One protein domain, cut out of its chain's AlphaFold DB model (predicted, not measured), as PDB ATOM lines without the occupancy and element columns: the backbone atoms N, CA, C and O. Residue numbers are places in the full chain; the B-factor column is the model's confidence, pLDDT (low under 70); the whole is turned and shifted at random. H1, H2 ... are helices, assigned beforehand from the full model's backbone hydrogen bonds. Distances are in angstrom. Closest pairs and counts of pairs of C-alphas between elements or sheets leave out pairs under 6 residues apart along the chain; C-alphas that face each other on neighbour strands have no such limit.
ATOM      1  N   PRO A 138       5.995  15.194  39.453       96.06
ATOM      2  CA  PRO A 138       5.149  15.899  40.425       96.06
ATOM      3  C   PRO A 138       4.941  17.391  40.124       96.06
ATOM      4  O   PRO A 138       3.954  17.972  40.568       96.06
ATOM      5  N   GLY A 139       5.852  18.010  39.365       94.69
ATOM      6  CA  GLY A 139       5.737  19.392  38.893       94.69
ATOM      7  C   GLY A 139       5.196  19.541  37.466       94.69
ATOM      8  O   GLY A 139       5.116  20.660  36.970       94.69
ATOM      9  N   CYS A 140       4.862  18.447  36.779       95.75
ATOM     10  CA  CYS A 140       4.522  18.460  35.359       95.75
ATOM     11  C   CYS A 140       3.015  18.656  35.133       95.75
ATOM     12  O   CYS A 140       2.197  17.856  35.590       95.75
ATOM     13  N   PHE A 141       2.638  19.672  34.350       96.75
ATOM     14  CA  PHE A 141       1.231  19.940  34.015       96.75
ATOM     15  C   PHE A 141       0.591  18.852  33.138       96.75
ATOM     16  O   PHE A 141      -0.630  18.743  33.079       96.75
ATOM     17  N   GLN A 142       1.410  18.034  32.472       97.06
ATOM     18  CA  GLN A 142       0.961  16.944  31.602       97.06
ATOM     19  C   GLN A 142       0.871  15.605  32.333       97.06
ATOM     20  O   GLN A 142       0.449  14.617  31.735       97.06
ATOM     21  N   ARG A 143       1.269  15.550  33.612       96.19
ATOM     22  CA  ARG A 143       1.422  14.302  34.366       96.19
ATOM     23  C   ARG A 143       0.222  13.347  34.246       96.19
ATOM     24  O   ARG A 143       0.478  12.177  33.984       96.19
ATOM     25  N   PRO A 144      -1.048  13.786  34.379       96.44
ATOM     26  CA  PRO A 144      -2.190  12.869  34.295       96.44
ATOM     27  C   PRO A 144      -2.405  12.227  32.922       96.44
ATOM     28  O   PRO A 144      -3.111  11.228  32.829       96.44
ATOM     29  N   TRP A 145      -1.857  12.830  31.869       96.50
ATOM     30  CA  TRP A 145      -2.043  12.401  30.483       96.50
ATOM     31  C   TRP A 145      -0.798  11.713  29.915       96.50
ATOM     32  O   TRP A 145      -0.889  11.005  28.919       96.50
ATOM     33  N   CYS A 146       0.364  11.904  30.540       95.56
ATOM     34  CA  CYS A 146       1.640  11.338  30.118       95.56
ATOM     35  C   CYS A 146       1.835   9.915  30.658       95.56
ATOM     36  O   CYS A 146       1.689   9.694  31.858       95.56
ATOM     37  N   GLU A 147       2.268   8.984  29.800       94.31
ATOM     38  CA  GLU A 147       2.543   7.582  30.153       94.31
ATOM     39  C   GLU A 147       3.431   7.464  31.398       94.31
ATOM     40  O   GLU A 147       2.967   6.970  32.425       94.31
ATOM     41  N   SER A 148       4.637   8.044  31.366       93.62
ATOM     42  CA  SER A 148       5.554   8.058  32.516       93.62
ATOM     43  C   SER A 148       4.951   8.752  33.739       93.62
ATOM     44  O   SER A 148       5.155   8.333  34.873       93.62
ATOM     45  N   GLY A 149       4.158   9.808  33.532       94.25
ATOM     46  CA  GLY A 149       3.466  10.497  34.624       94.25
ATOM     47  C   GLY A 149       2.440   9.616  35.348       94.25
ATOM     48  O   GLY A 149       2.213   9.812  36.547       94.25
ATOM     49  N   THR A 150       1.863   8.651  34.625       94.62
ATOM     50  CA  THR A 150       0.857   7.692  35.101       94.62
ATOM     51  C   THR A 150       1.409   6.315  35.478       94.62
ATOM     52  O   THR A 150       0.647   5.518  36.024       94.62
ATOM     53  N   SER A 151       2.694   6.039  35.231       93.94
ATOM     54  CA  SER A 151       3.351   4.776  35.603       93.94
ATOM     55  C   SER A 151       4.417   4.936  36.691       93.94
ATOM     56  O   SER A 151       4.571   4.038  37.514       93.94
ATOM     57  N   CYS A 152       5.099   6.083  36.767       93.38
ATOM     58  CA  CYS A 152       6.185   6.291  37.725       93.38
ATOM     59  C   CYS A 152       5.670   6.758  39.094       93.38
ATOM     60  O   CYS A 152       5.031   7.812  39.218       93.38
ATOM     61  N   CYS A 153       6.018   6.010  40.142       95.81
ATOM     62  CA  CYS A 153       5.724   6.377  41.525       95.81
ATOM     63  C   CYS A 153       6.851   7.242  42.102       95.81
ATOM     64  O   CYS A 153       7.994   6.800  42.200       95.81
ATOM     65  N   TRP A 154       6.532   8.463  42.531       96.38
ATOM     66  CA  TRP A 154       7.497   9.381  43.138       96.38
ATOM     67  C   TRP A 154       7.368   9.394  44.661       96.38
ATOM     68  O   TRP A 154       6.292   9.175  45.219       96.38
ATOM     69  N   SER A 155       8.460   9.729  45.356       96.94
ATOM     70  CA  SER A 155       8.481   9.803  46.829       96.94
ATOM     71  C   SER A 155       7.461  10.804  47.391       96.94
ATOM     72  O   SER A 155       6.976  10.690  48.516       96.94
ATOM     73  N   GLU A 156       7.162  11.829  46.603       97.56
ATOM     74  CA  GLU A 156       6.199  12.880  46.859       97.56
ATOM     75  C   GLU A 156       4.772  12.329  46.868       97.56
ATOM     76  O   GLU A 156       3.982  12.741  47.717       97.56
ATOM     77  N   ASP A 157       4.466  11.358  46.000       97.12
ATOM     78  CA  ASP A 157       3.158  10.699  45.957       97.12
ATOM     79  C   ASP A 157       2.935   9.854  47.208       97.12
ATOM     80  O   ASP A 157       1.874   9.900  47.827       97.12
ATOM     81  N   GLU A 158       3.965   9.125  47.639       96.62
ATOM     82  CA  GLU A 158       3.899   8.311  48.853       96.62
ATOM     83  C   GLU A 158       3.684   9.168  50.101       96.62
ATOM     84  O   GLU A 158       2.887   8.822  50.974       96.62
ATOM     85  N   LYS A 159       4.362  10.321  50.175       97.06
ATOM     86  CA  LYS A 159       4.180  11.289  51.266       97.06
ATOM     87  C   LYS A 159       2.785  11.909  51.254       97.06
ATOM     88  O   LYS A 159       2.231  12.153  52.324       97.06
ATOM     89  N   ALA A 160       2.243  12.190  50.070       96.19
ATOM     90  CA  ALA A 160       0.904  12.748  49.909       96.19
ATOM     91  C   ALA A 160      -0.205  11.701  50.128       96.19
ATOM     92  O   ALA A 160      -1.316  12.059  50.511       96.19
ATOM     93  N   GLY A 161       0.093  10.416  49.919       96.88
ATOM     94  CA  GLY A 161      -0.881   9.324  49.939       96.88
ATOM     95  C   GLY A 161      -1.702   9.202  48.649       96.88
ATOM     96  O   GLY A 161      -2.633   8.401  48.593       96.88
ATOM     97  N   GLU A 162      -1.372   9.984  47.621       97.38
ATOM     98  CA  GLU A 162      -2.021  10.039  46.310       97.38
ATOM     99  C   GLU A 162      -1.064  10.645  45.272       97.38
ATOM    100  O   GLU A 162      -0.028  11.197  45.635       97.38
ATOM    101  N   MET A 163      -1.403  10.565  43.982       97.31
ATOM    102  CA  MET A 163      -0.633  11.228  42.927       97.31
ATOM    103  C   MET A 163      -0.563  12.742  43.173       97.31
ATOM    104  O   MET A 163      -1.585  13.427  43.214       97.31
ATOM    105  N   VAL A 164       0.648  13.286  43.265       97.69
ATOM    106  CA  VAL A 164       0.857  14.729  43.381       97.69
ATOM    107  C   VAL A 164       0.565  15.406  42.046       97.69
ATOM    108  O   VAL A 164       1.165  15.083  41.018       97.69
ATOM    109  N   LEU A 165      -0.345  16.375  42.093       97.00
ATOM    110  CA  LEU A 165      -0.720  17.242  40.982       97.00
ATOM    111  C   LEU A 165      -0.445  18.697  41.363       97.00
ATOM    112  O   LEU A 165      -0.700  19.104  42.502       97.00
ATOM    113  N   ILE A 166       0.036  19.490  40.409       95.50
ATOM    114  CA  ILE A 166       0.142  20.943  40.576       95.50
ATOM    115  C   ILE A 166      -1.253  21.580  40.611       95.50
ATOM    116  O   ILE A 166      -2.215  21.021  40.083       95.50
ATOM    117  N   ASP A 167      -1.370  22.757  41.224       94.31
ATOM    118  CA  ASP A 167      -2.676  23.373  41.485       94.31
ATOM    119  C   ASP A 167      -3.476  23.664  40.212       94.31
ATOM    120  O   ASP A 167      -4.678  23.409  40.189       94.31
ATOM    121  N   SER A 168      -2.813  24.079  39.129       92.50
ATOM    122  CA  SER A 168      -3.469  24.302  37.834       92.50
ATOM    123  C   SER A 168      -4.118  23.031  37.273       92.50
ATOM    124  O   SER A 168      -5.176  23.094  36.653       92.50
ATOM    125  N   VAL A 169      -3.538  21.855  37.529       96.12
ATOM    126  CA  VAL A 169      -4.054  20.561  37.050       96.12
ATOM    127  C   VAL A 169      -5.245  20.076  37.879       96.12
ATOM    128  O   VAL A 169      -6.130  19.404  37.341       96.12
ATOM    129  N   LYS A 170      -5.314  20.443  39.166       95.19
ATOM    130  CA  LYS A 170      -6.383  20.007  40.086       95.19
ATOM    131  C   LYS A 170      -7.780  20.479  39.678       95.19
ATOM    132  O   LYS A 170      -8.769  19.908  40.131       95.19
ATOM    133  N   GLU A 171      -7.879  21.493  38.821       93.06
ATOM    134  CA  GLU A 171      -9.155  21.945  38.254       93.06
ATOM    135  C   GLU A 171      -9.744  20.953  37.237       93.06
ATOM    136  O   GLU A 171     -10.954  20.932  37.017       93.06
ATOM    137  N   PHE A 172      -8.900  20.112  36.634       94.62
ATOM    138  CA  PHE A 172      -9.274  19.203  35.548       94.62
ATOM    139  C   PHE A 172      -9.314  17.743  35.990       94.62
ATOM    140  O   PHE A 172     -10.102  16.955  35.465       94.62
ATOM    141  N   VAL A 173      -8.454  17.373  36.938       95.00
ATOM    142  CA  VAL A 173      -8.286  15.997  37.404       95.00
ATOM    143  C   VAL A 173      -8.146  15.995  38.921       95.00
ATOM    144  O   VAL A 173      -7.506  16.870  39.496       95.00
ATOM    145  N   SER A 174      -8.720  14.988  39.578       93.06
ATOM    146  CA  SER A 174      -8.524  14.758  41.011       93.06
ATOM    147  C   SER A 174      -7.701  13.498  41.233       93.06
ATOM    148  O   SER A 174      -7.957  12.456  40.624       93.06
ATOM    149  N   ALA A 175      -6.705  13.604  42.107       93.75
ATOM    150  CA  ALA A 175      -5.994  12.449  42.616       93.75
ATOM    151  C   ALA A 175      -6.827  11.757  43.704       93.75
ATOM    152  O   ALA A 175      -7.788  12.306  44.245       93.75
ATOM    153  N   SER A 176      -6.490  10.500  43.968       93.38
ATOM    154  CA  SER A 176      -7.049   9.743  45.087       93.38
ATOM    155  C   SER A 176      -6.046   8.693  45.557       93.38
ATOM    156  O   SER A 176      -5.136   8.349  44.797       93.38
ATOM    157  N   PRO A 177      -6.230   8.064  46.727       95.00
ATOM    158  CA  PRO A 177      -5.365   6.961  47.155       95.00
ATOM    159  C   PRO A 177      -5.281   5.794  46.155       95.00
ATOM    160  O   PRO A 177      -4.284   5.072  46.105       95.00
ATOM    161  N   VAL A 178      -6.304   5.630  45.304       94.19
ATOM    162  CA  VAL A 178      -6.291   4.644  44.214       94.19
ATOM    163  C   VAL A 178      -5.216   4.981  43.179       94.19
ATOM    164  O   VAL A 178      -4.549   4.073  42.698       94.19
ATOM    165  N   SER A 179      -4.999   6.264  42.874       94.44
ATOM    166  CA  SER A 179      -3.939   6.685  41.946       94.44
ATOM    167  C   SER A 179      -2.551   6.269  42.438       94.44
ATOM    168  O   SER A 179      -1.790   5.703  41.662       94.44
ATOM    169  N   LEU A 180      -2.257   6.423  43.737       95.81
ATOM    170  CA  LEU A 180      -0.995   5.954  44.317       95.81
ATOM    171  C   LEU A 180      -0.862   4.432  44.217       95.81
ATOM    172  O   LEU A 180       0.190   3.932  43.837       95.81
ATOM    173  N   SER A 181      -1.938   3.691  44.497       95.25
ATOM    174  CA  SER A 181      -1.923   2.226  44.379       95.25
ATOM    175  C   SER A 181      -1.632   1.758  42.948       95.25
ATOM    176  O   SER A 181      -0.969   0.740  42.757       95.25
ATOM    177  N   VAL A 182      -2.118   2.490  41.940       96.00
ATOM    178  CA  VAL A 182      -1.807   2.224  40.528       96.00
ATOM    179  C   VAL A 182      -0.333   2.510  40.241       96.00
ATOM    180  O   VAL A 182       0.342   1.627  39.724       96.00
ATOM    181  N   LEU A 183       0.182   3.678  40.645       96.44
ATOM    182  CA  LEU A 183       1.589   4.051  40.441       96.44
ATOM    183  C   LEU A 183       2.553   3.050  41.086       96.44
ATOM    184  O   LEU A 183       3.495   2.595  40.450       96.44
ATOM    185  N   GLN A 184       2.289   2.650  42.331       97.12
ATOM    186  CA  GLN A 184       3.105   1.658  43.035       97.12
ATOM    187  C   GLN A 184       3.107   0.306  42.324       97.12
ATOM    188  O   GLN A 184       4.133  -0.369  42.270       97.12
ATOM    189  N   LYS A 185       1.957  -0.100  41.773       96.88
ATOM    190  CA  LYS A 185       1.859  -1.341  41.013       96.88
ATOM    191  C   LYS A 185       2.668  -1.262  39.714       96.88
ATOM    192  O   LYS A 185       3.405  -2.198  39.433       96.88
ATOM    193  N   CYS A 186       2.539  -0.171  38.959       96.00
ATOM    194  CA  CYS A 186       3.298   0.041  37.726       96.00
ATOM    195  C   CYS A 186       4.808   0.058  37.993       96.00
ATOM    196  O   CYS A 186       5.537  -0.685  37.347       96.00
ATOM    197  N   GLN A 187       5.259   0.795  39.012       94.94
ATOM    198  CA  GLN A 187       6.670   0.826  39.407       94.94
ATOM    199  C   GLN A 187       7.199  -0.568  39.764       94.94
ATOM    200  O   GLN A 187       8.265  -0.963  39.311       94.94
ATOM    201  N   ALA A 188       6.436  -1.352  40.534       95.88
ATOM    202  CA  ALA A 188       6.842  -2.707  40.901       95.88
ATOM    203  C   ALA A 188       6.923  -3.662  39.694       95.88
ATOM    204  O   ALA A 188       7.711  -4.609  39.710       95.88
ATOM    205  N   GLU A 189       6.097  -3.452  38.665       95.81
ATOM    206  CA  GLU A 189       6.175  -4.195  37.403       95.81
ATOM    207  C   GLU A 189       7.434  -3.796  36.610       95.81
ATOM    208  O   GLU A 189       8.190  -4.685  36.214       95.81
ATOM    209  N   GLU A 190       7.715  -2.495  36.469       93.06
ATOM    210  CA  GLU A 190       8.919  -1.973  35.799       93.06
ATOM    211  C   GLU A 190      10.219  -2.428  36.489       93.06
ATOM    212  O   GLU A 190      11.131  -2.933  35.830       93.06
ATOM    213  N   ASP A 191      10.292  -2.327  37.821       94.25
ATOM    214  CA  ASP A 191      11.460  -2.745  38.608       94.25
ATOM    215  C   ASP A 191      11.758  -4.237  38.401       94.25
ATOM    216  O   ASP A 191      12.906  -4.643  38.206       94.25
ATOM    217  N   LYS A 192      10.709  -5.068  38.371       96.06
ATOM    218  CA  LYS A 192      10.842  -6.504  38.126       96.06
ATOM    219  C   LYS A 192      11.344  -6.796  36.709       96.06
ATOM    220  O   LYS A 192      12.206  -7.659  36.534       96.06
ATOM    221  N   GLU A 193      10.816  -6.112  35.695       94.62
ATOM    222  CA  GLU A 193      11.293  -6.263  34.315       94.62
ATOM    223  C   GLU A 193      12.766  -5.862  34.180       94.62
ATOM    224  O   GLU A 193      13.539  -6.541  33.491       94.62
ATOM    225  N   PHE A 194      13.173  -4.801  34.879       94.06
ATOM    226  CA  PHE A 194      14.555  -4.344  34.907       94.06
ATOM    227  C   PHE A 194      15.484  -5.360  35.587       94.06
ATOM    228  O   PHE A 194      16.528  -5.702  35.030       94.06
ATOM    229  N   GLU A 195      15.090  -5.931  36.728       95.38
ATOM    230  CA  GLU A 195      15.842  -7.006  37.393       95.38
ATOM    231  C   GLU A 195      16.012  -8.244  36.490       95.38
ATOM    232  O   GLU A 195      17.102  -8.823  36.399       95.38
ATOM    233  N   GLU A 196      14.954  -8.654  35.783       95.06
ATOM    234  CA  GLU A 196      15.008  -9.762  34.821       95.06
ATOM    235  C   GLU A 196      15.918  -9.440  33.625       95.06
ATOM    236  O   GLU A 196      16.641 -10.310  33.124       95.06
ATOM    237  N   PHE A 197      15.908  -8.193  33.155       93.69
ATOM    238  CA  PHE A 197      16.816  -7.713  32.120       93.69
ATOM    239  C   PHE A 197      18.279  -7.737  32.581       93.69
ATOM    240  O   PHE A 197      19.115  -8.321  31.886       93.69
ATOM    241  N   GLU A 198      18.588  -7.204  33.766       92.69
ATOM    242  CA  GLU A 198      19.941  -7.246  34.329       92.69
ATOM    243  C   GLU A 198      20.457  -8.676  34.487       92.69
ATOM    244  O   GLU A 198      21.619  -8.963  34.186       92.69
ATOM    245  N   LYS A 199      19.601  -9.584  34.967       93.00
ATOM    246  CA  LYS A 199      19.967 -10.990  35.134       93.00
ATOM    247  C   LYS A 199      20.318 -11.633  33.793       93.00
ATOM    248  O   LYS A 199      21.357 -12.277  33.690       93.00
ATOM    249  N   ARG A 200      19.508 -11.400  32.751       91.38
ATOM    250  CA  ARG A 200      19.799 -11.890  31.393       91.38
ATOM    251  C   ARG A 200      21.124 -11.355  30.861       91.38
ATOM    252  O   ARG A 200      21.882 -12.125  30.286       91.38
ATOM    253  N   LEU A 201      21.419 -10.071  31.070       89.88
ATOM    254  CA  LEU A 201      22.699  -9.492  30.659       89.88
ATOM    255  C   LEU A 201      23.877 -10.184  31.351       89.88
ATOM    256  O   LEU A 201      24.809 -10.598  30.667       89.88
ATOM    257  N   LYS A 202      23.799 -10.374  32.674       86.88
ATOM    258  CA  LYS A 202      24.832 -11.069  33.461       86.88
ATOM    259  C   LYS A 202      25.030 -12.521  33.008       86.88
ATOM    260  O   LYS A 202      26.166 -12.964  32.926       86.88
ATOM    261  N   ASP A 203      23.957 -13.226  32.649       82.62
ATOM    262  CA  ASP A 203      24.013 -14.619  32.172       82.62
ATOM    263  C   ASP A 203      24.556 -14.754  30.728       82.62
ATOM    264  O   ASP A 203      24.972 -15.839  30.321       82.62
ATOM    265  N   THR A 204      24.541 -13.672  29.939       76.81
ATOM    266  CA  THR A 204      25.046 -13.637  28.546       76.81
ATOM    267  C   THR A 204      26.404 -12.960  28.384       76.81
ATOM    268  O   THR A 204      26.976 -13.014  27.293       76.81
ATOM    269  N   ALA A 205      26.921 -12.327  29.438       63.75
ATOM    270  CA  ALA A 205      28.270 -11.789  29.438       63.75
ATOM    271  C   ALA A 205      29.260 -12.967  29.365       63.75
ATOM    272  O   ALA A 205      29.169 -13.874  30.197       63.75
TER     273      ALA A 205
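What this domain is: This is residues 138 to 205 of the 214 residues of an uncharacterized protein of candidate division KSB1 bacterium RBG_16_48_16 (UniProt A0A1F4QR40). One long helix, H4, sticks out with its residues 191 to 204 as an arm from a small compact body, in which the short helix H1 packs on the first half of H4, H2 lies near the start of H4, and H3 sits away from the other helices, on the loop that leads from H2 to H4. Residues 191 to 205, of which 191 to 204 belong to H4, stand free and make much of the length. The printed part has 68 residues with four named helices, in the order H1, H2, H3, H4, and no named strand; the class is all helix. The whole is loose, with a radius of gyration of the C-alphas of 14.8 A, and spans 51 by 20 by 15 A.

How they stand to each other: Begin with H4, residues 177 to 204. H1, residues 147 to 151, touches it at residues 182 to 187 alone; the closest C-alphas, of Ser 151 and Cys 186, are 5.2 A apart. H2, residues 155 to 160, is close to H4 but not clearly touching: their closest C-alphas, of Asp 157 and Leu 180, are 6.5 A apart. H2 and H4 run opposite ways at a shallow tilt of 19 degrees. H3, residues 167 to 170, touches no helix. Within H1, H2 and H4 every O i to N i+4 pair is within hydrogen-bond range; H3 is too short for such a pair, but its one O i to N i+3 pair is within range.

Where its parts are: Find C-alpha 177 at (-5.365, 6.961, 47.155); from there H4 runs 41.2 A to C-alpha 204 at (25.046, -13.637, 28.546). Look for H1 from C-alpha 147 at (2.543, 7.582, 30.153), 6.2 A long. H2 measures 8.7 A and H3 5.2 A.

The domain as a whole: The two C-alphas farthest apart, of Glu 171 and Ala 205, are 51.2 A apart. Without the free stretch, 53 residues span 30 by 20 by 16 A. The printed part has no cut; the link H1 to H2 is tight, and H2 to H3 and H3 to H4 are short. The mean pLDDT of the printed part is 94.2; residue 205 is under 70.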